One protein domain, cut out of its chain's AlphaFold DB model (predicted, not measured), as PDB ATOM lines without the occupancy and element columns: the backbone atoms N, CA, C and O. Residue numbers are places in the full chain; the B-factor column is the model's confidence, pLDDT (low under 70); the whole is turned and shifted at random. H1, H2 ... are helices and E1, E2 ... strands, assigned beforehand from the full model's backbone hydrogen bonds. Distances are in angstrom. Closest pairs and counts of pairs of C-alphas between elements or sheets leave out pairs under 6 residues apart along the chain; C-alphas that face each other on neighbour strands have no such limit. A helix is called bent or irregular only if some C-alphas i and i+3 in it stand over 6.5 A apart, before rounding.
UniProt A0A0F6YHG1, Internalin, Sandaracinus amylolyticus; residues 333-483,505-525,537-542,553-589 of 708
ATOM      1  N   THR A 333     -39.726  17.461  16.299       88.50
ATOM      2  CA  THR A 333     -41.114  17.017  16.172       88.50
ATOM      3  C   THR A 333     -42.002  17.520  17.311       88.50
ATOM      4  O   THR A 333     -41.561  18.079  18.319       88.50
ATOM      5  N   GLY A 334     -43.318  17.366  17.136       83.25
ATOM      6  CA  GLY A 334     -44.360  18.009  17.940       83.25
ATOM      7  C   GLY A 334     -44.222  17.852  19.457       83.25
ATOM      8  O   GLY A 334     -44.656  18.729  20.210       83.25
ATOM      9  N   SER A 335     -43.654  16.738  19.913       84.69
ATOM     10  CA  SER A 335     -43.484  16.391  21.324       84.69
ATOM     11  C   SER A 335     -42.242  17.020  21.969       84.69
ATOM     12  O   SER A 335     -42.233  17.235  23.183       84.69
ATOM     13  N   MET A 336     -41.270  17.465  21.170       90.56
ATOM     14  CA  MET A 336     -39.985  18.011  21.624       90.56
ATOM     15  C   MET A 336     -40.023  19.486  22.048       90.56
ATOM     16  O   MET A 336     -39.015  20.042  22.488       90.56
ATOM     17  N   GLY A 337     -41.188  20.141  21.976       88.50
ATOM     18  CA  GLY A 337     -41.324  21.590  22.173       88.50
ATOM     19  C   GLY A 337     -40.714  22.150  23.463       88.50
ATOM     20  O   GLY A 337     -40.141  23.234  23.433       88.50
ATOM     21  N   ARG A 338     -40.785  21.417  24.583       86.88
ATOM     22  CA  ARG A 338     -40.176  21.861  25.855       86.88
ATOM     23  C   ARG A 338     -38.657  21.770  25.860       86.88
ATOM     24  O   ARG A 338     -37.996  22.646  26.404       86.88
ATOM     25  N   VAL A 339     -38.105  20.712  25.274       88.88
ATOM     26  CA  VAL A 339     -36.652  20.541  25.190       88.88
ATOM     27  C   VAL A 339     -36.063  21.603  24.271       88.88
ATOM     28  O   VAL A 339     -35.056  22.212  24.624       88.88
ATOM     29  N   LEU A 340     -36.731  21.902  23.152       91.06
ATOM     30  CA  LEU A 340     -36.311  22.987  22.270       91.06
ATOM     31  C   LEU A 340     -36.356  24.353  22.975       91.06
ATOM     32  O   LEU A 340     -35.386  25.100  22.881       91.06
ATOM     33  N   GLU A 341     -37.423  24.654  23.726       91.56
ATOM     34  CA  GLU A 341     -37.523  25.881  24.541       91.56
ATOM     35  C   GLU A 341     -36.371  25.974  25.554       91.56
ATOM     36  O   GLU A 341     -35.754  27.022  25.696       91.56
ATOM     37  N   HIS A 342     -35.998  24.870  26.204       91.94
ATOM     38  CA  HIS A 342     -34.866  24.858  27.130       91.94
ATOM     39  C   HIS A 342     -33.511  25.061  26.453       91.94
ATOM     40  O   HIS A 342     -32.674  25.777  27.003       91.94
ATOM     41  N   ILE A 343     -33.279  24.473  25.276       92.44
ATOM     42  CA  ILE A 343     -32.067  24.755  24.493       92.44
ATOM     43  C   ILE A 343     -32.021  26.253  24.174       92.44
ATOM     44  O   ILE A 343     -31.018  26.907  24.457       92.44
ATOM     45  N   GLN A 344     -33.126  26.809  23.670       93.50
ATOM     46  CA  GLN A 344     -33.256  28.233  23.357       93.50
ATOM     47  C   GLN A 344     -33.025  29.117  24.590       93.50
ATOM     48  O   GLN A 344     -32.305  30.102  24.504       93.50
ATOM     49  N   ASP A 345     -33.549  28.758  25.756       93.19
ATOM     50  CA  ASP A 345     -33.425  29.571  26.968       93.19
ATOM     51  C   ASP A 345     -32.042  29.494  27.633       93.19
ATOM     52  O   ASP A 345     -31.732  30.330  28.485       93.19
ATOM     53  N   THR A 346     -31.221  28.487  27.308       93.75
ATOM     54  CA  THR A 346     -30.015  28.170  28.097       93.75
ATOM     55  C   THR A 346     -28.716  28.065  27.307       93.75
ATOM     56  O   THR A 346     -27.654  28.145  27.928       93.75
ATOM     57  N   VAL A 347     -28.740  27.922  25.978       93.88
ATOM     58  CA  VAL A 347     -27.530  27.604  25.199       93.88
ATOM     59  C   VAL A 347     -26.402  28.629  25.386       93.88
ATOM     60  O   VAL A 347     -25.271  28.230  25.660       93.88
ATOM     61  N   ALA A 348     -26.705  29.932  25.348       93.81
ATOM     62  CA  ALA A 348     -25.704  31.004  25.409       93.81
ATOM     63  C   ALA A 348     -25.885  31.979  26.589       93.81
ATOM     64  O   ALA A 348     -25.470  33.137  26.511       93.81
ATOM     65  N   VAL A 349     -26.523  31.549  27.686       92.00
ATOM     66  CA  VAL A 349     -26.687  32.402  28.877       92.00
ATOM     67  C   VAL A 349     -25.328  32.623  29.561       92.00
ATOM     68  O   VAL A 349     -24.737  31.647  30.023       92.00
ATOM     69  N   PRO A 350     -24.848  33.872  29.722       90.25
ATOM     70  CA  PRO A 350     -23.531  34.120  30.306       90.25
ATOM     71  C   PRO A 350     -23.387  33.587  31.739       90.25
ATOM     72  O   PRO A 350     -24.210  33.876  32.611       90.25
ATOM     73  N   GLY A 351     -22.317  32.838  31.986       87.25
ATOM     74  CA  GLY A 351     -21.892  32.273  33.268       87.25
ATOM     75  C   GLY A 351     -22.682  31.056  33.752       87.25
ATOM     76  O   GLY A 351     -22.283  30.430  34.731       87.25
ATOM     77  N   THR A 352     -23.810  30.717  33.123       88.62
ATOM     78  CA  THR A 352     -24.651  29.589  33.564       88.62
ATOM     79  C   THR A 352     -25.179  28.711  32.440       88.62
ATOM     80  O   THR A 352     -25.719  27.649  32.741       88.62
ATOM     81  N   GLY A 353     -25.082  29.158  31.189       90.81
ATOM     82  CA  GLY A 353     -25.578  28.458  30.012       90.81
ATOM     83  C   GLY A 353     -24.682  27.307  29.569       90.81
ATOM     84  O   GLY A 353     -23.601  27.094  30.120       90.81
ATOM     85  N   LEU A 354     -25.142  26.566  28.557       93.06
ATOM     86  CA  LEU A 354     -24.449  25.369  28.075       93.06
ATOM     87  C   LEU A 354     -23.042  25.678  27.555       93.06
ATOM     88  O   LEU A 354     -22.111  24.966  27.914       93.06
ATOM     89  N   ILE A 355     -22.874  26.738  26.753       93.12
ATOM     90  CA  ILE A 355     -21.569  27.094  26.170       93.12
ATOM     91  C   ILE A 355     -20.518  27.300  27.265       93.12
ATOM     92  O   ILE A 355     -19.460  26.682  27.217       93.12
ATOM     93  N   ASP A 356     -20.812  28.124  28.272       92.25
ATOM     94  CA  ASP A 356     -19.837  28.442  29.319       92.25
ATOM     95  C   ASP A 356     -19.525  27.223  30.194       92.25
ATOM     96  O   ASP A 356     -18.361  26.938  30.457       92.25
ATOM     97  N   ARG A 357     -20.539  26.427  30.562       92.44
ATOM     98  CA  ARG A 357     -20.326  25.223  31.381       92.44
ATOM     99  C   ARG A 357     -19.570  24.113  30.658       92.44
ATOM    100  O   ARG A 357     -18.774  23.415  31.277       92.44
ATOM    101  N   ILE A 358     -19.810  23.936  29.359       92.94
ATOM    102  CA  ILE A 358     -19.045  22.988  28.541       92.94
ATOM    103  C   ILE A 358     -17.581  23.435  28.472       92.94
ATOM    104  O   ILE A 358     -16.686  22.598  28.576       92.94
ATOM    105  N   ARG A 359     -17.319  24.743  28.364       91.94
ATOM    106  CA  ARG A 359     -15.957  25.294  28.319       91.94
ATOM    107  C   ARG A 359     -15.202  25.213  29.630       91.94
ATOM    108  O   ARG A 359     -13.998  24.979  29.600       91.94
ATOM    109  N   ASP A 360     -15.895  25.351  30.758       91.06
ATOM    110  CA  ASP A 360     -15.294  25.116  32.074       91.06
ATOM    111  C   ASP A 360     -14.689  23.705  32.159       91.06
ATOM    112  O   ASP A 360     -13.722  23.480  32.890       91.06
ATOM    113  N   ARG A 361     -15.235  22.753  31.386       90.06
ATOM    114  CA  ARG A 361     -14.724  21.387  31.309       90.06
ATOM    115  C   ARG A 361     -13.740  21.149  30.167       90.06
ATOM    116  O   ARG A 361     -12.732  20.480  30.388       90.06
ATOM    117  N   VAL A 362     -14.037  21.662  28.977       92.69
ATOM    118  CA  VAL A 362     -13.235  21.507  27.759       92.69
ATOM    119  C   VAL A 362     -12.911  22.907  27.221       92.69
ATOM    120  O   VAL A 362     -13.713  23.476  26.473       92.69
ATOM    121  N   PRO A 363     -11.758  23.493  27.593       91.69
ATOM    122  CA  PRO A 363     -11.467  24.914  27.368       91.69
ATOM    123  C   PRO A 363     -11.628  25.396  25.920       91.69
ATOM    124  O   PRO A 363     -12.146  26.492  25.686       91.69
ATOM    125  N   SER A 364     -11.245  24.561  24.950       92.88
ATOM    126  CA  SER A 364     -11.321  24.862  23.516       92.88
ATOM    127  C   SER A 364     -12.522  24.199  22.838       92.88
ATOM    128  O   SER A 364     -12.438  23.822  21.665       92.88
ATOM    129  N   ALA A 365     -13.636  24.024  23.556       94.50
ATOM    130  CA  ALA A 365     -14.865  23.477  22.995       94.50
ATOM    131  C   ALA A 365     -15.567  24.452  22.041       94.50
ATOM    132  O   ALA A 365     -15.781  25.620  22.377       94.50
ATOM    133  N   TRP A 366     -15.960  23.960  20.866       95.88
ATOM    134  CA  TRP A 366     -16.867  24.663  19.953       95.88
ATOM    135  C   TRP A 366     -18.257  24.038  20.016       95.88
ATOM    136  O   TRP A 366     -18.396  22.847  20.306       95.88
ATOM    137  N   LEU A 367     -19.286  24.843  19.745       96.56
ATOM    138  CA  LEU A 367     -20.672  24.382  19.736       96.56
ATOM    139  C   LEU A 367     -21.280  24.539  18.343       96.56
ATOM    140  O   LEU A 367     -21.135  25.585  17.709       96.56
ATOM    141  N   GLY A 368     -22.005  23.520  17.895       96.38
ATOM    142  CA  GLY A 368     -22.853  23.578  16.708       96.38
ATOM    143  C   GLY A 368     -24.285  23.155  17.023       96.38
ATOM    144  O   GLY A 368     -24.567  22.554  18.065       96.38
ATOM    145  N   GLY A 369     -25.194  23.442  16.097       96.31
ATOM    146  CA  GLY A 369     -26.606  23.097  16.217       96.31
ATOM    147  C   GLY A 369     -27.130  22.403  14.972       96.31
ATOM    148  O   GLY A 369     -26.971  22.901  13.856       96.31
ATOM    149  N   GLY A 370     -27.792  21.269  15.167       96.06
ATOM    150  CA  GLY A 370     -28.488  20.529  14.123       96.06
ATOM    151  C   GLY A 370     -29.874  20.109  14.587       96.06
ATOM    152  O   GLY A 370     -30.169  20.097  15.782       96.06
ATOM    153  N   TYR A 371     -30.724  19.752  13.636       95.94
ATOM    154  CA  TYR A 371     -32.068  19.280  13.928       95.94
ATOM    155  C   TYR A 371     -32.548  18.244  12.917       95.94
ATOM    156  O   TYR A 371     -32.018  18.160  11.802       95.94
ATOM    157  N   HIS A 372     -33.533  17.444  13.310       95.12
ATOM    158  CA  HIS A 372     -34.187  16.473  12.437       95.12
ATOM    159  C   HIS A 372     -35.644  16.234  12.854       95.12
ATOM    160  O   HIS A 372     -36.017  16.472  13.998       95.12
ATOM    161  N   ASP A 373     -36.440  15.794  11.887       92.38
ATOM    162  CA  ASP A 373     -37.829  15.359  12.019       92.38
ATOM    163  C   ASP A 373     -37.957  14.013  11.276       92.38
ATOM    164  O   ASP A 373     -37.224  13.059  11.546       92.38
ATOM    165  N   ASP A 374     -38.764  13.985  10.212       93.31
ATOM    166  CA  ASP A 374     -38.939  12.866   9.308       93.31
ATOM    167  C   ASP A 374     -38.780  13.274   7.824       93.31
ATOM    168  O   ASP A 374     -38.577  14.438   7.449       93.31
ATOM    169  N   PHE A 375     -38.862  12.297   6.923       93.88
ATOM    170  CA  PHE A 375     -38.971  12.521   5.497       93.88
ATOM    171  C   PHE A 375     -40.297  13.205   5.162       93.88
ATOM    172  O   PHE A 375     -41.360  12.639   5.415       93.88
ATOM    173  N   PRO A 376     -40.271  14.326   4.415       93.50
ATOM    174  CA  PRO A 376     -41.475  15.052   4.011       93.50
ATOM    175  C   PRO A 376     -42.206  14.366   2.839       93.50
ATOM    176  O   PRO A 376     -42.619  15.008   1.868       93.50
ATOM    177  N   LEU A 377     -42.291  13.032   2.857       92.50
ATOM    178  CA  LEU A 377     -42.802  12.192   1.780       92.50
ATOM    179  C   LEU A 377     -43.763  11.123   2.318       92.50
ATOM    180  O   LEU A 377     -43.464  10.376   3.242       92.50
ATOM    181  N   GLY A 378     -44.896  10.948   1.636       89.19
ATOM    182  CA  GLY A 378     -45.784   9.811   1.875       89.19
ATOM    183  C   GLY A 378     -46.559   9.905   3.189       89.19
ATOM    184  O   GLY A 378     -47.336  10.836   3.368       89.19
ATOM    185  N   ILE A 379     -46.436   8.867   4.021       89.75
ATOM    186  CA  ILE A 379     -47.087   8.795   5.341       89.75
ATOM    187  C   ILE A 379     -46.182   9.289   6.473       89.75
ATOM    188  O   ILE A 379     -46.689   9.448   7.571       89.75
ATOM    189  N   TYR A 380     -44.899   9.495   6.168       91.75
ATOM    190  CA  TYR A 380     -43.834   9.764   7.128       91.75
ATOM    191  C   TYR A 380     -43.852  11.213   7.594       91.75
ATOM    192  O   TYR A 380     -43.827  11.504   8.775       91.75
ATOM    193  N   GLY A 381     -44.067  12.143   6.663       87.75
ATOM    194  CA  GLY A 381     -44.005  13.553   7.006       87.75
ATOM    195  C   GLY A 381     -44.696  14.497   6.039       87.75
ATOM    196  O   GLY A 381     -45.210  14.116   4.975       87.75
ATOM    197  N   SER A 382     -44.713  15.763   6.434       85.88
ATOM    198  CA  SER A 382     -45.301  16.893   5.713       85.88
ATOM    199  C   SER A 382     -44.231  17.778   5.062       85.88
ATOM    200  O   SER A 382     -43.050  17.587   5.284       85.88
ATOM    201  N   GLY A 383     -44.610  18.765   4.241       82.44
ATOM    202  CA  GLY A 383     -43.637  19.598   3.509       82.44
ATOM    203  C   GLY A 383     -42.705  20.463   4.378       82.44
ATOM    204  O   GLY A 383     -41.682  20.942   3.875       82.44
ATOM    205  N   ASP A 384     -43.051  20.668   5.647       85.38
ATOM    206  CA  ASP A 384     -42.243  21.448   6.589       85.38
ATOM    207  C   ASP A 384     -41.141  20.594   7.241       85.38
ATOM    208  O   ASP A 384     -40.078  21.131   7.548       85.38
ATOM    209  N   ASP A 385     -41.325  19.272   7.292       89.56
ATOM    210  CA  ASP A 385     -40.412  18.330   7.937       89.56
ATOM    211  C   ASP A 385     -39.051  18.288   7.236       89.56
ATOM    212  O   ASP A 385     -38.914  18.454   6.005       89.56
ATOM    213  N   ARG A 386     -38.010  18.080   8.039       91.94
ATOM    214  CA  ARG A 386     -36.634  17.966   7.570       91.94
ATOM    215  C   ARG A 386     -36.003  16.708   8.136       91.94
ATOM    216  O   ARG A 386     -35.774  16.606   9.327       91.94
ATOM    217  N   VAL A 387     -35.579  15.818   7.245       94.12
ATOM    218  CA  VAL A 387     -34.781  14.631   7.597       94.12
ATOM    219  C   VAL A 387     -33.495  15.013   8.336       94.12
ATOM    220  O   VAL A 387     -32.984  14.272   9.160       94.12
ATOM    221  N   PHE A 388     -32.926  16.166   7.989       95.94
ATOM    222  CA  PHE A 388     -31.797  16.756   8.687       95.94
ATOM    223  C   PHE A 388     -31.645  18.219   8.273       95.94
ATOM    224  O   PHE A 388     -31.826  18.559   7.096       95.94
ATOM    225  N   GLY A 389     -31.261  19.071   9.216       94.38
ATOM    226  CA  GLY A 389     -30.852  20.445   8.969       94.38
ATOM    227  C   GLY A 389     -29.733  20.884   9.910       94.38
ATOM    228  O   GLY A 389     -29.650  20.442  11.054       94.38
ATOM    229  N   ILE A 390     -28.876  21.779   9.419       94.88
ATOM    230  CA  ILE A 390     -27.901  22.504  10.237       94.88
ATOM    231  C   ILE A 390     -28.517  23.849  10.613       94.88
ATOM    232  O   ILE A 390     -28.925  24.612   9.737       94.88
ATOM    233  N   ALA A 391     -28.597  24.121  11.912       95.12
ATOM    234  CA  ALA A 391     -28.964  25.431  12.436       95.12
ATOM    235  C   ALA A 391     -27.751  26.368  12.400       95.12
ATOM    236  O   ALA A 391     -27.845  27.507  11.944       95.12
ATOM    237  N   ILE A 392     -26.607  25.861  12.865       95.69
ATOM    238  CA  ILE A 392     -25.322  26.553  12.847       95.69
ATOM    239  C   ILE A 392     -24.185  25.530  12.847       95.69
ATOM    240  O   ILE A 392     -24.237  24.520  13.551       95.69
ATOM    241  N   GLU A 393     -23.163  25.793  12.041       95.88
ATOM    242  CA  GLU A 393     -21.911  25.034  12.035       95.88
ATOM    243  C   GLU A 393     -21.127  25.236  13.339       95.88
ATOM    244  O   GLU A 393     -21.431  26.129  14.138       95.88
ATOM    245  N   MET A 394     -20.096  24.415  13.546       96.31
ATOM    246  CA  MET A 394     -19.217  24.499  14.707       96.31
ATOM    247  C   MET A 394     -18.655  25.907  14.852       96.31
ATOM    248  O   MET A 394     -17.922  26.411  13.999       96.31
ATOM    249  N   SER A 395     -19.049  26.542  15.950       95.50
ATOM    250  CA  SER A 395     -18.795  27.945  16.214       95.50
ATOM    251  C   SER A 395     -17.964  28.101  17.485       95.50
ATOM    252  O   SER A 395     -18.280  27.479  18.507       95.50
ATOM    253  N   PRO A 396     -16.916  28.940  17.444       94.69
ATOM    254  CA  PRO A 396     -16.136  29.257  18.625       94.69
ATOM    255  C   PRO A 396     -16.980  30.087  19.610       94.69
ATOM    256  O   PRO A 396     -17.976  30.708  19.217       94.69
ATOM    257  N   PRO A 397     -16.615  30.113  20.897       90.00
ATOM    258  CA  PRO A 397     -17.439  30.717  21.942       90.00
ATOM    259  C   PRO A 397     -17.644  32.226  21.803       90.00
ATOM    260  O   PRO A 397     -18.652  32.758  22.265       90.00
ATOM    261  N   GLU A 398     -16.759  32.925  21.096       92.75
ATOM    262  CA  GLU A 398     -16.917  34.342  20.754       92.75
ATOM    263  C   GLU A 398     -18.166  34.584  19.885       92.75
ATOM    264  O   GLU A 398     -18.699  35.695  19.854       92.75
ATOM    265  N   ARG A 399     -18.675  33.539  19.219       95.19
ATOM    266  CA  ARG A 399     -19.907  33.548  18.417       95.19
ATOM    267  C   ARG A 399     -21.127  33.000  19.164       95.19
ATOM    268  O   ARG A 399     -22.127  32.667  18.534       95.19
ATOM    269  N   ALA A 400     -21.107  32.957  20.500       93.75
ATOM    270  CA  ALA A 400     -22.231  32.468  21.308       93.75
ATOM    271  C   ALA A 400     -23.580  33.148  20.979       93.75
ATOM    272  O   ALA A 400     -24.625  32.501  21.007       93.75
ATOM    273  N   ALA A 401     -23.574  34.432  20.604       94.31
ATOM    274  CA  ALA A 401     -24.784  35.144  20.184       94.31
ATOM    275  C   ALA A 401     -25.365  34.628  18.852       94.31
ATOM    276  O   ALA A 401     -26.584  34.606  18.686       94.31
ATOM    277  N   ASP A 402     -24.515  34.190  17.919       96.31
ATOM    278  CA  ASP A 402     -24.963  33.589  16.659       96.31
ATOM    279  C   ASP A 402     -25.559  32.204  16.916       96.31
ATOM    280  O   ASP A 402     -26.604  31.867  16.360       96.31
ATOM    281  N   VAL A 403     -24.930  31.430  17.807       95.06
ATOM    282  CA  VAL A 403     -25.440  30.129  18.263       95.06
ATOM    283  C   VAL A 403     -26.831  30.290  18.877       95.06
ATOM    284  O   VAL A 403     -27.766  29.599  18.476       95.06
ATOM    285  N   GLN A 404     -26.995  31.251  19.788       95.69
ATOM    286  CA  GLN A 404     -28.286  31.602  20.384       95.69
ATOM    287  C   GLN A 404     -29.345  31.917  19.318       95.69
ATOM    288  O   GLN A 404     -30.417  31.314  19.307       95.69
ATOM    289  N   ALA A 405     -29.028  32.821  18.386       96.44
ATOM    290  CA  ALA A 405     -29.947  33.229  17.328       96.44
ATOM    291  C   ALA A 405     -30.335  32.068  16.395       96.44
ATOM    292  O   ALA A 405     -31.470  32.010  15.918       96.44
ATOM    293  N   ALA A 406     -29.413  31.135  16.143       95.94
ATOM    294  CA  ALA A 406     -29.677  29.953  15.335       95.94
ATOM    295  C   ALA A 406     -30.683  29.009  16.009       95.94
ATOM    296  O   ALA A 406     -31.632  28.570  15.359       95.94
ATOM    297  N   PHE A 407     -30.533  28.745  17.312       94.50
ATOM    298  CA  PHE A 407     -31.496  27.924  18.056       94.50
ATOM    299  C   PHE A 407     -32.857  28.614  18.205       94.50
ATOM    300  O   PHE A 407     -33.884  27.953  18.059       94.50
ATOM    301  N   GLU A 408     -32.902  29.932  18.423       94.69
ATOM    302  CA  GLU A 408     -34.155  30.712  18.467       94.69
ATOM    303  C   GLU A 408     -34.939  30.677  17.144       94.69
ATOM    304  O   GLU A 408     -36.158  30.857  17.132       94.69
ATOM    305  N   ALA A 409     -34.254  30.445  16.020       93.75
ATOM    306  CA  ALA A 409     -34.880  30.320  14.709       93.75
ATOM    307  C   ALA A 409     -35.505  28.937  14.457       93.75
ATOM    308  O   ALA A 409     -36.304  28.802  13.525       93.75
ATOM    309  N   LEU A 410     -35.165  27.923  15.264       92.06
ATOM    310  CA  LEU A 410     -35.732  26.584  15.133       92.06
ATOM    311  C   LEU A 410     -37.209  26.568  15.522       92.06
ATOM    312  O   LEU A 410     -37.652  27.224  16.468       92.06
ATOM    313  N   GLN A 411     -37.982  25.794  14.766       88.75
ATOM    314  CA  GLN A 411     -39.419  25.641  14.947       88.75
ATOM    315  C   GLN A 411     -39.763  24.167  15.070       88.75
ATOM    316  O   GLN A 411     -39.106  23.320  14.475       88.75
ATOM    317  N   ILE A 412     -40.814  23.891  15.836       89.19
ATOM    318  CA  ILE A 412     -41.366  22.548  15.948       89.19
ATOM    319  C   ILE A 412     -42.200  22.227  14.708       89.19
ATOM    320  O   ILE A 412     -43.070  23.016  14.315       89.19
ATOM    321  N   HIS A 413     -41.978  21.046  14.144       85.94
ATOM    322  CA  HIS A 413     -42.760  20.466  13.060       85.94
ATOM    323  C   HIS A 413     -43.594  19.284  13.568       85.94
ATOM    324  O   HIS A 413     -43.569  18.935  14.747       85.94
ATOM    325  N   VAL A 414     -44.434  18.709  12.708       77.38
ATOM    326  CA  VAL A 414     -45.309  17.593  13.090       77.38
ATOM    327  C   VAL A 414     -45.130  16.471  12.081       77.38
ATOM    328  O   VAL A 414     -45.615  16.592  10.955       77.38
ATOM    329  N   GLY A 415     -44.496  15.386  12.532       74.00
ATOM    330  CA  GLY A 415     -44.351  14.145  11.780       74.00
ATOM    331  C   GLY A 415     -45.693  13.496  11.422       74.00
ATOM    332  O   GLY A 415     -46.757  13.788  11.989       74.00
ATOM    333  N   GLY A 416     -45.654  12.640  10.407       83.31
ATOM    334  CA  GLY A 416     -46.783  11.876   9.878       83.31
ATOM    335  C   GLY A 416     -46.984  10.520  10.559       83.31
ATOM    336  O   GLY A 416     -48.127  10.040  10.624       83.31
ATOM    337  N   ASP A 417     -45.923   9.934  11.109       89.19
ATOM    338  CA  ASP A 417     -45.955   8.804  12.035       89.19
ATOM    339  C   ASP A 417     -45.141   9.080  13.310       89.19
ATOM    340  O   ASP A 417     -45.136  10.211  13.780       89.19
ATOM    341  N   TRP A 418     -44.669   8.032  13.990       87.75
ATOM    342  CA  TRP A 418     -44.032   8.158  15.307       87.75
ATOM    343  C   TRP A 418     -42.517   7.964  15.270       87.75
ATOM    344  O   TRP A 418     -41.837   8.660  16.009       87.75
ATOM    345  N   PRO A 419     -41.955   6.981  14.537       93.00
ATOM    346  CA  PRO A 419     -40.508   6.893  14.431       93.00
ATOM    347  C   PRO A 419     -39.960   8.063  13.613       93.00
ATOM    348  O   PRO A 419     -40.611   8.512  12.685       93.00
ATOM    349  N   GLU A 420     -38.744   8.497  13.923       93.75
ATOM    350  CA  GLU A 420     -38.149   9.693  13.315       93.75
ATOM    351  C   GLU A 420     -36.879   9.350  12.517       93.75
ATOM    352  O   GLU A 420     -36.422   8.196  12.459       93.75
ATOM    353  N   SER A 421     -36.281  10.345  11.864       95.44
ATOM    354  CA  SER A 421     -35.187  10.155  10.900       95.44
ATOM    355  C   SER A 421     -33.780  10.013  11.501       95.44
ATOM    356  O   SER A 421     -32.790  10.087  10.764       95.44
ATOM    357  N   ASN A 422     -33.666   9.709  12.801       95.44
ATOM    358  CA  ASN A 422     -32.425   9.698  13.596       95.44
ATOM    359  C   ASN A 422     -31.236   9.046  12.864       95.44
ATOM    360  O   ASN A 422     -30.122   9.569  12.871       95.44
ATOM    361  N   SER A 423     -31.460   7.895  12.218       97.00
ATOM    362  CA  SER A 423     -30.413   7.148  11.506       97.00
ATOM    363  C   SER A 423     -29.839   7.924  10.314       97.00
ATOM    364  O   SER A 423     -28.627   7.949  10.114       97.00
ATOM    365  N   GLU A 424     -30.687   8.566   9.506       97.38
ATOM    366  CA  GLU A 424     -30.224   9.387   8.382       97.38
ATOM    367  C   GLU A 424     -29.618  10.699   8.893       97.38
ATOM    368  O   GLU A 424     -28.570  11.103   8.393       97.38
ATOM    369  N   ALA A 425     -30.194  11.311   9.933       97.56
ATOM    370  CA  ALA A 425     -29.656  12.520  10.552       97.56
ATOM    371  C   ALA A 425     -28.216  12.323  11.052       97.56
ATOM    372  O   ALA A 425     -27.326  13.084  10.671       97.56
ATOM    373  N   LEU A 426     -27.942  11.257  11.813       98.19
ATOM    374  CA  LEU A 426     -26.586  10.942  12.288       98.19
ATOM    375  C   LEU A 426     -25.603  10.684  11.136       98.19
ATOM    376  O   LEU A 426     -24.445  11.100  11.198       98.19
ATOM    377  N   LEU A 427     -26.057  10.055  10.047       97.69
ATOM    378  CA  LEU A 427     -25.218   9.889   8.863       97.69
ATOM    379  C   LEU A 427     -24.884  11.234   8.203       97.69
ATOM    380  O   LEU A 427     -23.750  11.438   7.755       97.69
ATOM    381  N   GLN A 428     -25.849  12.150   8.118       97.50
ATOM    382  CA  GLN A 428     -25.613  13.488   7.579       97.50
ATOM    383  C   GLN A 428     -24.708  14.306   8.500       97.50
ATOM    384  O   GLN A 428     -23.808  14.968   7.994       97.50
ATOM    385  N   VAL A 429     -24.831  14.183   9.823       97.75
ATOM    386  CA  VAL A 429     -23.875  14.775  10.774       97.75
ATOM    387  C   VAL A 429     -22.452  14.309  10.472       97.75
ATOM    388  O   VAL A 429     -21.568  15.140  10.261       97.75
ATOM    389  N   ALA A 430     -22.239  12.995  10.364       96.88
ATOM    390  CA  ALA A 430     -20.909  12.426  10.153       96.88
ATOM    391  C   ALA A 430     -20.326  12.701   8.754       96.88
ATOM    392  O   ALA A 430     -19.110  12.781   8.599       96.88
ATOM    393  N   THR A 431     -21.163  12.830   7.718       96.06
ATOM    394  CA  THR A 431     -20.679  12.870   6.322       96.06
ATOM    395  C   THR A 431     -20.962  14.164   5.574       96.06
ATOM    396  O   THR A 431     -20.247  14.476   4.626       96.06
ATOM    397  N   GLY A 432     -22.034  14.876   5.920       95.31
ATOM    398  CA  GLY A 432     -22.557  16.009   5.157       95.31
ATOM    399  C   GLY A 432     -22.765  15.696   3.676       95.31
ATOM    400  O   GLY A 432     -22.624  16.582   2.833       95.31
ATOM    401  N   ARG A 433     -23.005  14.428   3.316       94.94
ATOM    402  CA  ARG A 433     -22.993  13.986   1.911       94.94
ATOM    403  C   ARG A 433     -24.242  14.410   1.134       94.94
ATOM    404  O   ARG A 433     -24.240  14.340  -0.094       94.94
ATOM    405  N   GLY A 434     -25.293  14.831   1.837       94.94
ATOM    406  CA  GLY A 434     -26.598  15.125   1.266       94.94
ATOM    407  C   GLY A 434     -27.296  13.870   0.744       94.94
ATOM    408  O   GLY A 434     -26.947  12.734   1.079       94.94
ATOM    409  N   GLY A 435     -28.298  14.071  -0.104       95.31
ATOM    410  CA  GLY A 435     -28.990  12.977  -0.772       95.31
ATOM    411  C   GLY A 435     -30.215  13.436  -1.548       95.31
ATOM    412  O   GLY A 435     -30.701  14.552  -1.383       95.31
ATOM    413  N   ALA A 436     -30.705  12.567  -2.428       96.75
ATOM    414  CA  ALA A 436     -31.906  12.803  -3.215       96.75
ATOM    415  C   ALA A 436     -32.767  11.546  -3.214       96.75
ATOM    416  O   ALA A 436     -32.350  10.509  -3.732       96.75
ATOM    417  N   TRP A 437     -33.972  11.652  -2.666       96.88
ATOM    418  CA  TRP A 437     -34.907  10.547  -2.516       96.88
ATOM    419  C   TRP A 437     -36.197  10.820  -3.264       96.88
ATOM    420  O   TRP A 437     -36.632  11.962  -3.425       96.88
ATOM    421  N   SER A 438     -36.830   9.745  -3.718       95.44
ATOM    422  CA  SER A 438     -38.141   9.803  -4.343       95.44
ATOM    423  C   SER A 438     -39.069   8.727  -3.802       95.44
ATOM    424  O   SER A 438     -38.650   7.596  -3.562       95.44
ATOM    425  N   MET A 439     -40.344   9.077  -3.646       94.38
ATOM    426  CA  MET A 439     -41.405   8.157  -3.241       94.38
ATOM    427  C   MET A 439     -42.668   8.493  -4.027       94.38
ATOM    428  O   MET A 439     -43.159   9.619  -3.991       94.38
ATOM    429  N   ASN A 440     -43.206   7.520  -4.768       91.06
ATOM    430  CA  ASN A 440     -44.446   7.674  -5.544       91.06
ATOM    431  C   ASN A 440     -44.493   8.925  -6.457       91.06
ATOM    432  O   ASN A 440     -45.565   9.475  -6.704       91.06
ATOM    433  N   GLY A 441     -43.340   9.365  -6.978       88.69
ATOM    434  CA  GLY A 441     -43.220  10.532  -7.863       88.69
ATOM    435  C   GLY A 441     -43.031  11.884  -7.163       88.69
ATOM    436  O   GLY A 441     -42.915  12.891  -7.859       88.69
ATOM    437  N   TYR A 442     -42.972  11.914  -5.830       92.06
ATOM    438  CA  TYR A 442     -42.519  13.064  -5.043       92.06
ATOM    439  C   TYR A 442     -41.021  12.952  -4.766       92.06
ATOM    440  O   TYR A 442     -40.496  11.840  -4.715       92.06
ATOM    441  N   PHE A 443     -40.351  14.092  -4.605       93.75
ATOM    442  CA  PHE A 443     -38.900  14.178  -4.453       93.75
ATOM    443  C   PHE A 443     -38.543  15.014  -3.231       93.75
ATOM    444  O   PHE A 443     -39.186  16.031  -2.976       93.75
ATOM    445  N   TYR A 444     -37.492  14.605  -2.532       95.25
ATOM    446  CA  TYR A 444     -36.871  15.361  -1.454       95.25
ATOM    447  C   TYR A 444     -35.354  15.309  -1.613       95.25
ATOM    448  O   TYR A 444     -34.806  14.280  -2.016       95.25
ATOM    449  N   THR A 445     -34.679  16.417  -1.327       95.38
ATOM    450  CA  THR A 445     -33.230  16.526  -1.476       95.38
ATOM    451  C   THR A 445     -32.629  17.288  -0.312       95.38
ATOM    452  O   THR A 445     -33.108  18.377   0.002       95.38
ATOM    453  N   ILE A 446     -31.541  16.764   0.240       94.69
ATOM    454  CA  ILE A 446     -30.625  17.508   1.103       94.69
ATOM    455  C   ILE A 446     -29.409  17.858   0.234       94.69
ATOM    456  O   ILE A 446     -28.856  16.952  -0.405       94.69
ATOM    457  N   PRO A 447     -29.006  19.139   0.146       93.19
ATOM    458  CA  PRO A 447     -27.777  19.508  -0.547       93.19
ATOM    459  C   PRO A 447     -26.564  18.874   0.142       93.19
ATOM    460  O   PRO A 447     -26.639  18.390   1.268       93.19
ATOM    461  N   ARG A 448     -25.425  18.850  -0.539       93.38
ATOM    462  CA  ARG A 448     -24.197  18.363   0.080       93.38
ATOM    463  C   ARG A 448     -23.639  19.446   1.001       93.38
ATOM    464  O   ARG A 448     -23.108  20.429   0.516       93.38
ATOM    465  N   LEU A 449     -23.771  19.241   2.306       91.25
ATOM    466  CA  LEU A 449     -23.375  20.204   3.344       91.25
ATOM    467  C   LEU A 449     -21.865  20.187   3.626       91.25
ATOM    468  O   LEU A 449     -21.307  21.163   4.093       91.25
ATOM    469  N   SER A 450     -21.183  19.091   3.290       86.25
ATOM    470  CA  SER A 450     -19.727  18.959   3.462       86.25
ATOM    471  C   SER A 450     -18.889  19.808   2.499       86.25
ATOM    472  O   SER A 450     -17.689  19.939   2.712       86.25
ATOM    473  N   GLU A 451     -19.475  20.327   1.414       80.88
ATOM    474  CA  GLU A 451     -18.749  21.159   0.437       80.88
ATOM    475  C   GLU A 451     -18.593  22.612   0.896       80.88
ATOM    476  O   GLU A 451     -17.732  23.312   0.370       80.88
ATOM    477  N   ASP A 452     -19.383  23.038   1.883       76.62
ATOM    478  CA  ASP A 452     -19.384  24.408   2.397       76.62
ATOM    479  C   ASP A 452     -18.345  24.614   3.521       76.62
ATOM    480  O   ASP A 452     -18.106  25.738   3.951       76.62
ATOM    481  N   CYS A 453     -17.678  23.540   3.965       84.94
ATOM    482  CA  CYS A 453     -16.689  23.591   5.034       84.94
ATOM    483  C   CYS A 453     -15.330  24.126   4.552       84.94
ATOM    484  O   CYS A 453     -14.663  23.516   3.713       84.94
ATOM    485  N   GLU A 454     -14.883  25.233   5.144       82.38
ATOM    486  CA  GLU A 454     -13.537  25.783   4.957       82.38
ATOM    487  C   GLU A 454     -12.482  25.003   5.783       82.38
ATOM    488  O   GLU A 454     -12.810  24.205   6.665       82.38
ATOM    489  N   ASP A 455     -11.196  25.216   5.485       77.75
ATOM    490  CA  ASP A 455     -10.051  24.806   6.322       77.75
ATOM    491  C   ASP A 455      -9.922  23.305   6.647       77.75
ATOM    492  O   ASP A 455      -9.470  22.920   7.724       77.75
ATOM    493  N   GLY A 456     -10.331  22.418   5.734       80.31
ATOM    494  CA  GLY A 456     -10.192  20.969   5.947       80.31
ATOM    495  C   GLY A 456     -11.124  20.396   7.026       80.31
ATOM    496  O   GLY A 456     -10.945  19.248   7.449       80.31
ATOM    497  N   ARG A 457     -12.133  21.168   7.447       91.88
ATOM    498  CA  ARG A 457     -13.225  20.711   8.315       91.88
ATOM    499  C   ARG A 457     -14.124  19.702   7.599       91.88
ATOM    500  O   ARG A 457     -14.061  19.532   6.380       91.88
ATOM    501  N   TRP A 458     -14.948  18.981   8.354       92.81
ATOM    502  CA  TRP A 458     -15.687  17.837   7.812       92.81
ATOM    503  C   TRP A 458     -17.051  17.594   8.468       92.81
ATOM    504  O   TRP A 458     -17.384  18.156   9.506       92.81
ATOM    505  N   GLY A 459     -17.845  16.710   7.855       94.56
ATOM    506  CA  GLY A 459     -19.224  16.452   8.274       94.56
ATOM    507  C   GLY A 459     -20.159  17.591   7.869       94.56
ATOM    508  O   GLY A 459     -19.743  18.539   7.211       94.56
ATOM    509  N   ALA A 460     -21.440  17.491   8.221       95.69
ATOM    510  CA  ALA A 460     -22.360  18.608   8.001       95.69
ATOM    511  C   ALA A 460     -22.124  19.805   8.941       95.69
ATOM    512  O   ALA A 460     -22.286  20.929   8.483       95.69
ATOM    513  N   PRO A 461     -21.746  19.619  10.223       96.06
ATOM    514  CA  PRO A 461     -21.480  20.744  11.120       96.06
ATOM    515  C   PRO A 461     -20.123  21.428  10.910       96.06
ATOM    516  O   PRO A 461     -19.802  22.330  11.675       96.06
ATOM    517  N   CYS A 462     -19.308  20.979   9.952       95.94
ATOM    518  CA  CYS A 462     -17.922  21.418   9.778       95.94
ATOM    519  C   CYS A 462     -17.069  21.246  11.048       95.94
ATOM    520  O   CYS A 462     -16.459  22.193  11.544       95.94
ATOM    521  N   PHE A 463     -17.006  20.010  11.549       95.56
ATOM    522  CA  PHE A 463     -16.117  19.598  12.632       95.56
ATOM    523  C   PHE A 463     -14.653  19.912  12.311       95.56
ATOM    524  O   PHE A 463     -14.185  19.676  11.188       95.56
ATOM    525  N   ARG A 464     -13.917  20.391  13.312       93.19
ATOM    526  CA  ARG A 464     -12.461  20.537  13.280       93.19
ATOM    527  C   ARG A 464     -11.803  19.162  13.165       93.19
ATOM    528  O   ARG A 464     -12.318  18.150  13.642       93.19
ATOM    529  N   SER A 465     -10.662  19.106  12.489       88.38
ATOM    530  CA  SER A 465      -9.930  17.854  12.252       88.38
ATOM    531  C   SER A 465      -9.202  17.325  13.490       88.38
ATOM    532  O   SER A 465      -8.952  16.127  13.557       88.38
ATOM    533  N   ASN A 466      -8.879  18.198  14.449       86.94
ATOM    534  CA  ASN A 466      -8.115  17.898  15.664       86.94
ATOM    535  C   ASN A 466      -8.969  17.827  16.944       86.94
ATOM    536  O   ASN A 466      -8.421  17.649  18.031       86.94
ATOM    537  N   ALA A 467     -10.290  17.999  16.835       91.94
ATOM    538  CA  ALA A 467     -11.217  18.015  17.962       91.94
ATOM    539  C   ALA A 467     -11.978  16.691  18.078       91.94
ATOM    540  O   ALA A 467     -12.329  16.092  17.060       91.94
ATOM    541  N   LEU A 468     -12.318  16.283  19.305       93.50
ATOM    542  CA  LEU A 468     -13.228  15.160  19.530       93.50
ATOM    543  C   LEU A 468     -14.655  15.565  19.127       93.50
ATOM    544  O   LEU A 468     -15.218  16.462  19.761       93.50
ATOM    545  N   PRO A 469     -15.283  14.924  18.127       95.44
ATOM    546  CA  PRO A 469     -16.646  15.257  17.749       95.44
ATOM    547  C   PRO A 469     -17.625  14.522  18.670       95.44
ATOM    548  O   PRO A 469     -17.670  13.290  18.709       95.44
ATOM    549  N   ILE A 470     -18.425  15.284  19.411       96.81
ATOM    550  CA  ILE A 470     -19.424  14.790  20.359       96.81
ATOM    551  C   ILE A 470     -20.809  15.197  19.858       96.81
ATOM    552  O   ILE A 470     -21.095  16.380  19.683       96.81
ATOM    553  N   VAL A 471     -21.694  14.225  19.654       98.06
ATOM    554  CA  VAL A 471     -23.096  14.471  19.300       98.06
ATOM    555  C   VAL A 471     -23.964  14.239  20.524       98.06
ATOM    556  O   VAL A 471     -24.100  13.106  20.983       98.06
ATOM    557  N   VAL A 472     -24.579  15.307  21.026       97.75
ATOM    558  CA  VAL A 472     -25.626  15.240  22.049       97.75
ATOM    559  C   VAL A 472     -26.963  15.204  21.326       97.75
ATOM    560  O   VAL A 472     -27.410  16.209  20.773       97.75
ATOM    561  N   HIS A 473     -27.572  14.025  21.280       97.56
ATOM    562  CA  HIS A 473     -28.784  13.779  20.514       97.56
ATOM    563  C   HIS A 473     -30.008  13.732  21.426       97.56
ATOM    564  O   HIS A 473     -30.133  12.841  22.269       97.56
ATOM    565  N   PHE A 474     -30.920  14.679  21.224       95.06
ATOM    566  CA  PHE A 474     -32.187  14.776  21.938       95.06
ATOM    567  C   PHE A 474     -33.293  14.168  21.086       95.06
ATOM    568  O   PHE A 474     -33.507  14.627  19.967       95.06
ATOM    569  N   SER A 475     -34.004  13.175  21.613       93.31
ATOM    570  CA  SER A 475     -35.226  12.646  20.995       93.31
ATOM    571  C   SER A 475     -36.080  11.943  22.045       93.31
ATOM    572  O   SER A 475     -35.565  11.446  23.053       93.31
ATOM    573  N   ASP A 476     -37.388  11.911  21.828       90.88
ATOM    574  CA  ASP A 476     -38.353  11.129  22.601       90.88
ATOM    575  C   ASP A 476     -38.977   9.982  21.788       90.88
ATOM    576  O   ASP A 476     -39.873   9.281  22.275       90.88
ATOM    577  N   ALA A 477     -38.455   9.741  20.582       90.94
ATOM    578  CA  ALA A 477     -38.968   8.769  19.635       90.94
ATOM    579  C   ALA A 477     -37.882   7.813  19.125       90.94
ATOM    580  O   ALA A 477     -36.698   8.132  18.984       90.94
ATOM    581  N   CYS A 478     -38.291   6.578  18.840       91.81
ATOM    582  CA  CYS A 478     -37.405   5.631  18.179       91.81
ATOM    583  C   CYS A 478     -37.157   5.986  16.707       91.81
ATOM    584  O   CYS A 478     -37.859   6.797  16.116       91.81
ATOM    585  N   ALA A 479     -36.159   5.352  16.094       94.44
ATOM    586  CA  ALA A 479     -35.736   5.699  14.744       94.44
ATOM    587  C   ALA A 479     -36.347   4.794  13.675       94.44
ATOM    588  O   ALA A 479     -36.360   3.562  13.799       94.44
ATOM    589  N   HIS A 480     -36.688   5.385  12.536       94.94
ATOM    590  CA  HIS A 480     -36.728   4.644  11.289       94.94
ATOM    591  C   HIS A 480     -35.338   4.085  10.945       94.94
ATOM    592  O   HIS A 480     -34.292   4.709  11.155       94.94
ATOM    593  N   ASN A 481     -35.334   2.864  10.398       95.81
ATOM    594  CA  ASN A 481     -34.122   2.111  10.056       95.81
ATOM    595  C   ASN A 481     -33.116   1.983  11.224       95.81
ATOM    596  O   ASN A 481     -31.905   1.940  10.985       95.81
ATOM    597  N   GLY A 482     -33.624   1.929  12.460       94.31
ATOM    598  CA  GLY A 482     -32.839   1.802  13.685       94.31
ATOM    599  C   GLY A 482     -32.049   0.486  13.817       94.31
ATOM    600  O   GLY A 482     -32.011  -0.334  12.890       94.31
ATOM    601  N   PRO A 483     -31.388   0.271  14.969       95.50
ATOM    602  CA  PRO A 483     -30.532  -0.882  15.194       95.50
ATOM    603  C   PRO A 483     -31.258  -2.222  14.986       95.50
ATOM    604  O   PRO A 483     -32.452  -2.358  15.274       95.50
ATOM    605  N   ASP A 505     -25.117   2.195   8.660       97.38
ATOM    606  CA  ASP A 505     -24.423   3.161   7.796       97.38
ATOM    607  C   ASP A 505     -23.970   4.385   8.603       97.38
ATOM    608  O   ASP A 505     -22.846   4.858   8.425       97.38
ATOM    609  N   ALA A 506     -24.825   4.870   9.512       97.75
ATOM    610  CA  ALA A 506     -24.513   5.991  10.395       97.75
ATOM    611  C   ALA A 506     -23.356   5.656  11.344       97.75
ATOM    612  O   ALA A 506     -22.363   6.379  11.367       97.75
ATOM    613  N   ILE A 507     -23.422   4.519  12.044       98.25
ATOM    614  CA  ILE A 507     -22.350   4.062  12.944       98.25
ATOM    615  C   ILE A 507     -21.026   3.896  12.205       98.25
ATOM    616  O   ILE A 507     -19.987   4.321  12.705       98.25
ATOM    617  N   ALA A 508     -21.042   3.309  11.005       97.75
ATOM    618  CA  ALA A 508     -19.826   3.164  10.214       97.75
ATOM    619  C   ALA A 508     -19.193   4.527   9.887       97.75
ATOM    620  O   ALA A 508     -17.973   4.665   9.954       97.75
ATOM    621  N   ALA A 509     -20.006   5.539   9.569       96.56
ATOM    622  CA  ALA A 509     -19.525   6.892   9.302       96.56
ATOM    623  C   ALA A 509     -19.025   7.613  10.564       96.56
ATOM    624  O   ALA A 509     -17.999   8.287  10.504       96.56
ATOM    625  N   MET A 510     -19.712   7.452  11.697       96.31
ATOM    626  CA  MET A 510     -19.319   8.031  12.987       96.31
ATOM    627  C   MET A 510     -17.989   7.444  13.484       96.31
ATOM    628  O   MET A 510     -17.058   8.185  13.800       96.31
ATOM    629  N   ASN A 511     -17.855   6.114  13.466       94.31
ATOM    630  CA  ASN A 511     -16.650   5.422  13.933       94.31
ATOM    631  C   ASN A 511     -15.436   5.668  13.036       94.31
ATOM    632  O   ASN A 511     -14.312   5.669  13.523       94.31
ATOM    633  N   ALA A 512     -15.642   5.941  11.742       91.88
ATOM    634  CA  ALA A 512     -14.555   6.316  10.836       91.88
ATOM    635  C   ALA A 512     -13.837   7.619  11.241       91.88
ATOM    636  O   ALA A 512     -12.792   7.930  10.672       91.88
ATOM    637  N   ARG A 513     -14.402   8.390  12.181       88.94
ATOM    638  CA  ARG A 513     -13.860   9.657  12.691       88.94
ATOM    639  C   ARG A 513     -13.912   9.754  14.223       88.94
ATOM    640  O   ARG A 513     -13.957  10.860  14.746       88.94
ATOM    641  N   ALA A 514     -13.954   8.611  14.919       91.38
ATOM    642  CA  ALA A 514     -13.978   8.531  16.385       91.38
ATOM    643  C   ALA A 514     -15.068   9.399  17.059       91.38
ATOM    644  O   ALA A 514     -14.882   9.930  18.153       91.38
ATOM    645  N   MET A 515     -16.225   9.560  16.407       94.19
ATOM    646  CA  MET A 515     -17.315  10.380  16.937       94.19
ATOM    647  C   MET A 515     -17.988   9.726  18.133       94.19
ATOM    648  O   MET A 515     -18.333   8.546  18.090       94.19
ATOM    649  N   ARG A 516     -18.212  10.514  19.189       94.75
ATOM    650  CA  ARG A 516     -18.882  10.083  20.418       94.75
ATOM    651  C   ARG A 516     -20.346  10.491  20.399       94.75
ATOM    652  O   ARG A 516     -20.698  11.570  19.926       94.75
ATOM    653  N   TYR A 517     -21.199   9.615  20.913       97.25
ATOM    654  CA  TYR A 517     -22.644   9.804  20.929       97.25
ATOM    655  C   TYR A 517     -23.153   9.810  22.362       97.25
ATOM    656  O   TYR A 517     -22.946   8.847  23.099       97.25
ATOM    657  N   VAL A 518     -23.885  10.859  22.719       97.12
ATOM    658  CA  VAL A 518     -24.614  10.940  23.980       97.12
ATOM    659  C   VAL A 518     -26.101  11.042  23.682       97.12
ATOM    660  O   VAL A 518     -26.546  11.955  22.983       97.12
ATOM    661  N   GLY A 519     -26.876  10.096  24.208       95.62
ATOM    662  CA  GLY A 519     -28.328  10.100  24.073       95.62
ATOM    663  C   GLY A 519     -28.985  10.857  25.218       95.62
ATOM    664  O   GLY A 519     -28.728  10.553  26.379       95.62
ATOM    665  N   ILE A 520     -29.863  11.800  24.899       94.06
ATOM    666  CA  ILE A 520     -30.705  12.484  25.873       94.06
ATOM    667  C   ILE A 520     -32.160  12.149  25.564       94.06
ATOM    668  O   ILE A 520     -32.748  12.669  24.612       94.06
ATOM    669  N   ASN A 521     -32.745  11.270  26.371       92.44
ATOM    670  CA  ASN A 521     -34.143  10.903  26.242       92.44
ATOM    671  C   ASN A 521     -35.033  12.044  26.748       92.44
ATOM    672  O   ASN A 521     -35.010  12.407  27.925       92.44
ATOM    673  N   ALA A 522     -35.836  12.590  25.840       89.19
ATOM    674  CA  ALA A 522     -36.788  13.662  26.113       89.19
ATOM    675  C   ALA A 522     -38.209  13.157  26.437       89.19
ATOM    676  O   ALA A 522     -39.087  13.958  26.768       89.19
ATOM    677  N   GLY A 523     -38.440  11.844  26.339       85.31
ATOM    678  CA  GLY A 523     -39.744  11.214  26.522       85.31
ATOM    679  C   GLY A 523     -40.074  10.850  27.968       85.31
ATOM    680  O   GLY A 523     -39.310  11.087  28.898       85.31
ATOM    681  N   GLU A 524     -41.239  10.224  28.161       80.00
ATOM    682  CA  GLU A 524     -41.686   9.734  29.477       80.00
ATOM    683  C   GLU A 524     -41.059   8.382  29.876       80.00
ATOM    684  O   GLU A 524     -41.245   7.926  31.005       80.00
ATOM    685  N   SER A 525     -40.356   7.710  28.956       81.56
ATOM    686  CA  SER A 525     -39.610   6.483  29.250       81.56
ATOM    687  C   SER A 525     -38.417   6.754  30.169       81.56
ATOM    688  O   SER A 525     -37.913   7.868  30.210       81.56
ATOM    689  N   ALA A 537     -40.229   4.156  22.277       89.62
ATOM    690  CA  ALA A 537     -39.251   4.899  23.057       89.62
ATOM    691  C   ALA A 537     -37.862   4.888  22.390       89.62
ATOM    692  O   ALA A 537     -37.480   3.888  21.772       89.62
ATOM    693  N   PRO A 538     -37.052   5.942  22.578       91.88
ATOM    694  CA  PRO A 538     -35.737   6.065  21.953       91.88
ATOM    695  C   PRO A 538     -34.668   5.177  22.612       91.88
ATOM    696  O   PRO A 538     -33.559   5.064  22.091       91.88
ATOM    697  N   CYS A 539     -34.973   4.541  23.750       91.94
ATOM    698  CA  CYS A 539     -33.986   3.920  24.635       91.94
ATOM    699  C   CYS A 539     -33.070   2.924  23.923       91.94
ATOM    700  O   CYS A 539     -31.849   3.041  24.006       91.94
ATOM    701  N   PHE A 540     -33.638   1.974  23.175       93.94
ATOM    702  CA  PHE A 540     -32.837   0.964  22.486       93.94
ATOM    703  C   PHE A 540     -31.919   1.586  21.430       93.94
ATOM    704  O   PHE A 540     -30.738   1.246  21.365       93.94
ATOM    705  N   PHE A 541     -32.432   2.540  20.648       95.06
ATOM    706  CA  PHE A 541     -31.640   3.282  19.671       95.06
ATOM    707  C   PHE A 541     -30.469   4.012  20.335       95.06
ATOM    708  O   PHE A 541     -29.326   3.854  19.904       95.06
ATOM    709  N   MET A 542     -30.735   4.774  21.400       95.62
ATOM    710  CA  MET A 542     -29.717   5.561  22.097       95.62
ATOM    711  C   MET A 542     -28.637   4.672  22.722       95.62
ATOM    712  O   MET A 542     -27.452   4.928  22.515       95.62
ATOM    713  N   ASP A 553     -19.195   4.100  29.894       79.81
ATOM    714  CA  ASP A 553     -18.401   4.351  31.096       79.81
ATOM    715  C   ASP A 553     -17.554   3.131  31.511       79.81
ATOM    716  O   ASP A 553     -17.628   2.047  30.928       79.81
ATOM    717  N   LEU A 554     -16.767   3.297  32.578       72.31
ATOM    718  CA  LEU A 554     -15.907   2.266  33.180       72.31
ATOM    719  C   LEU A 554     -16.616   0.971  33.622       72.31
ATOM    720  O   LEU A 554     -15.950  -0.043  33.863       72.31
ATOM    721  N   ASP A 555     -17.939   1.006  33.779       78.75
ATOM    722  CA  ASP A 555     -18.765  -0.150  34.124       78.75
ATOM    723  C   ASP A 555     -19.448  -0.752  32.878       78.75
ATOM    724  O   ASP A 555     -20.241  -1.693  32.987       78.75
ATOM    725  N   GLY A 556     -19.129  -0.232  31.688       81.00
ATOM    726  CA  GLY A 556     -19.701  -0.629  30.404       81.00
ATOM    727  C   GLY A 556     -21.113  -0.095  30.176       81.00
ATOM    728  O   GLY A 556     -21.836  -0.632  29.331       81.00
ATOM    729  N   ARG A 557     -21.548   0.919  30.934       86.56
ATOM    730  CA  ARG A 557     -22.877   1.522  30.787       86.56
ATOM    731  C   ARG A 557     -22.837   2.592  29.707       86.56
ATOM    732  O   ARG A 557     -21.980   3.468  29.721       86.56
ATOM    733  N   ALA A 558     -23.777   2.516  28.774       91.38
ATOM    734  CA  ALA A 558     -23.938   3.506  27.722       91.38
ATOM    735  C   ALA A 558     -24.321   4.877  28.295       91.38
ATOM    736  O   ALA A 558     -25.150   4.950  29.206       91.38
ATOM    737  N   LEU A 559     -23.769   5.953  27.731       93.19
ATOM    738  CA  LEU A 559     -24.129   7.323  28.110       93.19
ATOM    739  C   LEU A 559     -25.466   7.715  27.478       93.19
ATOM    740  O   LEU A 559     -25.544   8.306  26.397       93.19
ATOM    741  N   VAL A 560     -26.526   7.349  28.186       93.62
ATOM    742  CA  VAL A 560     -27.903   7.740  27.904       93.62
ATOM    743  C   VAL A 560     -28.472   8.340  29.177       93.62
ATOM    744  O   VAL A 560     -28.403   7.700  30.220       93.62
ATOM    745  N   TYR A 561     -29.020   9.546  29.076       92.62
ATOM    746  CA  TYR A 561     -29.573  10.283  30.208       92.62
ATOM    747  C   TYR A 561     -31.056  10.551  29.989       92.62
ATOM    748  O   TYR A 561     -31.478  10.861  28.870       92.62
ATOM    749  N   ASP A 562     -31.839  10.474  31.058       90.19
ATOM    750  CA  ASP A 562     -33.258  10.814  31.035       90.19
ATOM    751  C   ASP A 562     -33.479  12.269  31.457       90.19
ATOM    752  O   ASP A 562     -32.991  12.721  32.494       90.19
ATOM    753  N   MET A 563     -34.272  13.017  30.688       86.75
ATOM    754  CA  MET A 563     -34.630  14.384  31.064       86.75
ATOM    755  C   MET A 563     -35.530  14.403  32.312       86.75
ATOM    756  O   MET A 563     -36.661  13.899  32.271       86.75
ATOM    757  N   PRO A 564     -35.108  15.040  33.425       72.44
ATOM    758  CA  PRO A 564     -35.862  15.007  34.672       72.44
ATOM    759  C   PRO A 564     -37.258  15.623  34.515       72.44
ATOM    760  O   PRO A 564     -37.419  16.764  34.075       72.44
ATOM    761  N   GLN A 565     -38.290  14.861  34.894       63.81
ATOM    762  CA  GLN A 565     -39.698  15.293  34.879       63.81
ATOM    763  C   GLN A 565     -40.183  15.837  33.516       63.81
ATOM    764  O   GLN A 565     -41.087  16.673  33.486       63.81
ATOM    765  N   GLY A 566     -39.610  15.391  32.391       59.22
ATOM    766  CA  GLY A 566     -39.941  15.921  31.061       59.22
ATOM    767  C   GLY A 566     -39.448  17.357  30.858       59.22
ATOM    768  O   GLY A 566     -40.171  18.179  30.290       59.22
ATOM    769  N   ALA A 567     -38.259  17.655  31.397       64.75
ATOM    770  CA  ALA A 567     -37.588  18.947  31.329       64.75
ATOM    771  C   ALA A 567     -38.464  20.091  31.880       64.75
ATOM    772  O   ALA A 567     -38.847  21.007  31.166       64.75
ATOM    773  N   THR A 568     -38.826  20.046  33.168       69.25
ATOM    774  CA  THR A 568     -39.615  21.139  33.798       69.25
ATOM    775  C   THR A 568     -38.775  22.282  34.368       69.25
ATOM    776  O   THR A 568     -39.320  23.333  34.709       69.25
ATOM    777  N   SER A 569     -37.463  22.078  34.491       84.06
ATOM    778  CA  SER A 569     -36.508  23.037  35.040       84.06
ATOM    779  C   SER A 569     -35.369  23.254  34.052       84.06
ATOM    780  O   SER A 569     -34.719  22.298  33.630       84.06
ATOM    781  N   THR A 570     -35.098  24.515  33.717       85.75
ATOM    782  CA  THR A 570     -33.951  24.898  32.882       85.75
ATOM    783  C   THR A 570     -32.623  24.561  33.556       85.75
ATOM    784  O   THR A 570     -31.675  24.179  32.882       85.75
ATOM    785  N   GLN A 571     -32.559  24.631  34.890       86.69
ATOM    786  CA  GLN A 571     -31.360  24.260  35.644       86.69
ATOM    787  C   GLN A 571     -31.077  22.758  35.554       86.69
ATOM    788  O   GLN A 571     -29.946  22.378  35.290       86.69
ATOM    789  N   GLU A 572     -32.105  21.917  35.721       87.50
ATOM    790  CA  GLU A 572     -31.950  20.459  35.616       87.50
ATOM    791  C   GLU A 572     -31.548  20.057  34.192       87.50
ATOM    792  O   GLU A 572     -30.669  19.223  34.026       87.50
ATOM    793  N   PHE A 573     -32.118  20.707  33.170       89.94
ATOM    794  CA  PHE A 573     -31.716  20.507  31.776       89.94
ATOM    795  C   PHE A 573     -30.225  20.804  31.556       89.94
ATOM    796  O   PHE A 573     -29.497  19.971  31.013       89.94
ATOM    797  N   VAL A 574     -29.762  21.974  32.009       91.38
ATOM    798  CA  VAL A 574     -28.353  22.369  31.899       91.38
ATOM    799  C   VAL A 574     -27.452  21.403  32.664       91.38
ATOM    800  O   VAL A 574     -26.409  21.014  32.140       91.38
ATOM    801  N   ASP A 575     -27.840  21.005  33.876       90.62
ATOM    802  CA  ASP A 575     -27.068  20.075  34.701       90.62
ATOM    803  C   ASP A 575     -26.944  18.705  34.019       90.62
ATOM    804  O   ASP A 575     -25.831  18.200  33.914       90.62
ATOM    805  N   THR A 576     -28.027  18.154  33.459       91.25
ATOM    806  CA  THR A 576     -28.000  16.869  32.740       91.25
ATOM    807  C   THR A 576     -27.097  16.912  31.508       91.25
ATOM    808  O   THR A 576     -26.269  16.022  31.322       91.25
ATOM    809  N   VAL A 577     -27.207  17.947  30.665       91.94
ATOM    810  CA  VAL A 577     -26.357  18.066  29.463       91.94
ATOM    811  C   VAL A 577     -24.891  18.280  29.848       91.94
ATOM    812  O   VAL A 577     -23.997  17.695  29.239       91.94
ATOM    813  N   THR A 578     -24.632  19.086  30.879       91.88
ATOM    814  CA  THR A 578     -23.265  19.333  31.353       91.88
ATOM    815  C   THR A 578     -22.660  18.072  31.974       91.88
ATOM    816  O   THR A 578     -21.508  17.769  31.693       91.88
ATOM    817  N   GLU A 579     -23.418  17.303  32.762       91.69
ATOM    818  CA  GLU A 579     -22.971  16.028  33.346       91.69
ATOM    819  C   GLU A 579     -22.647  14.985  32.268       91.69
ATOM    820  O   GLU A 579     -21.657  14.257  32.376       91.69
ATOM    821  N   ALA A 580     -23.443  14.946  31.200       91.62
ATOM    822  CA  ALA A 580     -23.170  14.139  30.017       91.62
ATOM    823  C   ALA A 580     -21.795  14.458  29.410       91.62
ATOM    824  O   ALA A 580     -20.976  13.557  29.210       91.62
ATOM    825  N   ILE A 581     -21.521  15.739  29.150       92.88
ATOM    826  CA  ILE A 581     -20.240  16.178  28.583       92.88
ATOM    827  C   ILE A 581     -19.088  15.976  29.572       92.88
ATOM    828  O   ILE A 581     -18.018  15.523  29.171       92.88
ATOM    829  N   ASP A 582     -19.305  16.237  30.861       91.19
ATOM    830  CA  ASP A 582     -18.318  15.976  31.911       91.19
ATOM    831  C   ASP A 582     -17.928  14.498  31.953       91.19
ATOM    832  O   ASP A 582     -16.744  14.170  32.004       91.19
ATOM    833  N   THR A 583     -18.905  13.598  31.835       90.69
ATOM    834  CA  THR A 583     -18.655  12.154  31.801       90.69
ATOM    835  C   THR A 583     -17.845  11.762  30.565       90.69
ATOM    836  O   THR A 583     -16.893  10.994  30.699       90.69
ATOM    837  N   VAL A 584     -18.140  12.329  29.385       90.62
ATOM    838  CA  VAL A 584     -17.300  12.140  28.184       90.62
ATOM    839  C   VAL A 584     -15.869  12.614  28.431       90.62
ATOM    840  O   VAL A 584     -14.922  11.895  28.130       90.62
ATOM    841  N   ALA A 585     -15.706  13.782  29.046       89.50
ATOM    842  CA  ALA A 585     -14.407  14.391  29.289       89.50
ATOM    843  C   ALA A 585     -13.624  13.793  30.474       89.50
ATOM    844  O   ALA A 585     -12.486  14.203  30.686       89.50
ATOM    845  N   THR A 586     -14.208  12.917  31.301       88.00
ATOM    846  CA  THR A 586     -13.562  12.380  32.526       88.00
ATOM    847  C   THR A 586     -13.580  10.863  32.649       88.00
ATOM    848  O   THR A 586     -12.766  10.316  33.385       88.00
ATOM    849  N   ARG A 587     -14.530  10.166  32.015       86.06
ATOM    850  CA  ARG A 587     -14.784   8.738  32.287       86.06
ATOM    851  C   ARG A 587     -14.876   7.864  31.052       86.06
ATOM    852  O   ARG A 587     -14.960   6.650  31.219       86.06
ATOM    853  N   ILE A 588     -14.899   8.449  29.857       89.00
ATOM    854  CA  ILE A 588     -14.887   7.687  28.611       89.00
ATOM    855  C   ILE A 588     -13.437   7.424  28.225       89.00
ATOM    856  O   ILE A 588     -12.722   8.387  27.950       89.00
ATOM    857  N   PRO A 589     -12.996   6.155  28.217       89.25
ATOM    858  CA  PRO A 589     -11.636   5.836  27.841       89.25
ATOM    859  C   PRO A 589     -11.388   6.090  26.352       89.25
ATOM    860  O   PRO A 589     -12.278   5.880  25.519       89.25
TER     861      PRO A 589
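Overview. This is residues 333 to 483, 505 to 525, 537 to 542 and 553 to 589 of the 708 residues of the protein "Internalin" of Sandaracinus amylolyticus (UniProt A0A0F6YHG1). Two small sheets stand side by side as a broken wall, with E2, E1, E5, E6 and E7 in a row and helices over both sides. H3, H1, H2 and H7 cover one side, H4, H5 and H6 the other, and the hairpin E3 and E4 lies out at one far end. The 215 printed residues hold seven helices and seven strands, in the order H1 H2 E1 E2 H3 H4 E3 E4 E5 H5 E6 H6 E7 H7. The sheet E5 E6 E7 is parallel, both hairpins are antiparallel, and the class is mixed. The whole is compact, with a radius of gyration of the C-alphas of 16.6 A and spans of 51 by 42 by 37 A.

Along the chain. Find C-alpha 337 at (-41.324, 21.590, 22.173), where H1 begins; it runs to 346, and H2 holds 354 to 361. Next come E1, 366 to 372, 20.6 A long, and E2, 389 to 395. H3, 397 to 408, 17.1 A, is irregular: C-alphas 398 and 401 are 7.9 A apart. H4 holds 422 to 431, E3 435 to 439 and E4 442 to 446. E5, 468 to 475, spans 22.2 A from (-13.228, 15.160, 19.530). Then follow H5, 505 to 511, E6, 516 to 521, H6, 539 to 542, and E7, 560 to 562. H7, 570 to 587, 25.1 A, ends at (-14.784, 8.738, 32.287).

Arrangement. Look first at inner strand E6: N 518 and O 471 of E5 are 2.8 A apart, N 521 and O 561 of E7 2.8 A. H7 is on this sheet, over E6, at a height of 9.4 A. On the opposite face, H6 lies over E6 at 8.6 A. H4 touches H5, C-alphas 427 and 506 being closest at 4.2 A; H5 only grazes the sheet, with residues 507 to 510. E1 and E5 are near each other. In the hairpin E1 and E2, N 369 and O 392 are 2.9 A apart; in E3 and E4, N 437 and O 444, 2.8 A. H3 comes closest to E2 at C-alphas 406 and 391, 5.4 A. H1 touches H3, closest at C-alphas 344 and 408, 5.6 A, and H7, at 342 and 570, 5.8 A. H2 touches H7, closest at C-alphas 354 and 574, 6.2 A, at a shallow tilt of 32 degrees, only just short of steep. Every O i to N i+4 pair is within hydrogen-bond range in H1, H4, H5 and H7, but 3 of 4 in H2 and 6 of 8 in H3; H6 is too short for one.

Size, cuts and confidence. The C-alphas farthest apart, of Gly 351 and Asn 440, are 51.2 A apart. Three cuts leave out residues 484 to 504, 526 to 536 and 543 to 552, with C-alpha gaps of 10.4 A, 6.4 A and 14.5 A. The links E1 to E2, H3 to H4 and E4 to E5 are long. Mean pLDDT of the printed part is 91.2; look for low confidence at residues 565 to 568, under 70.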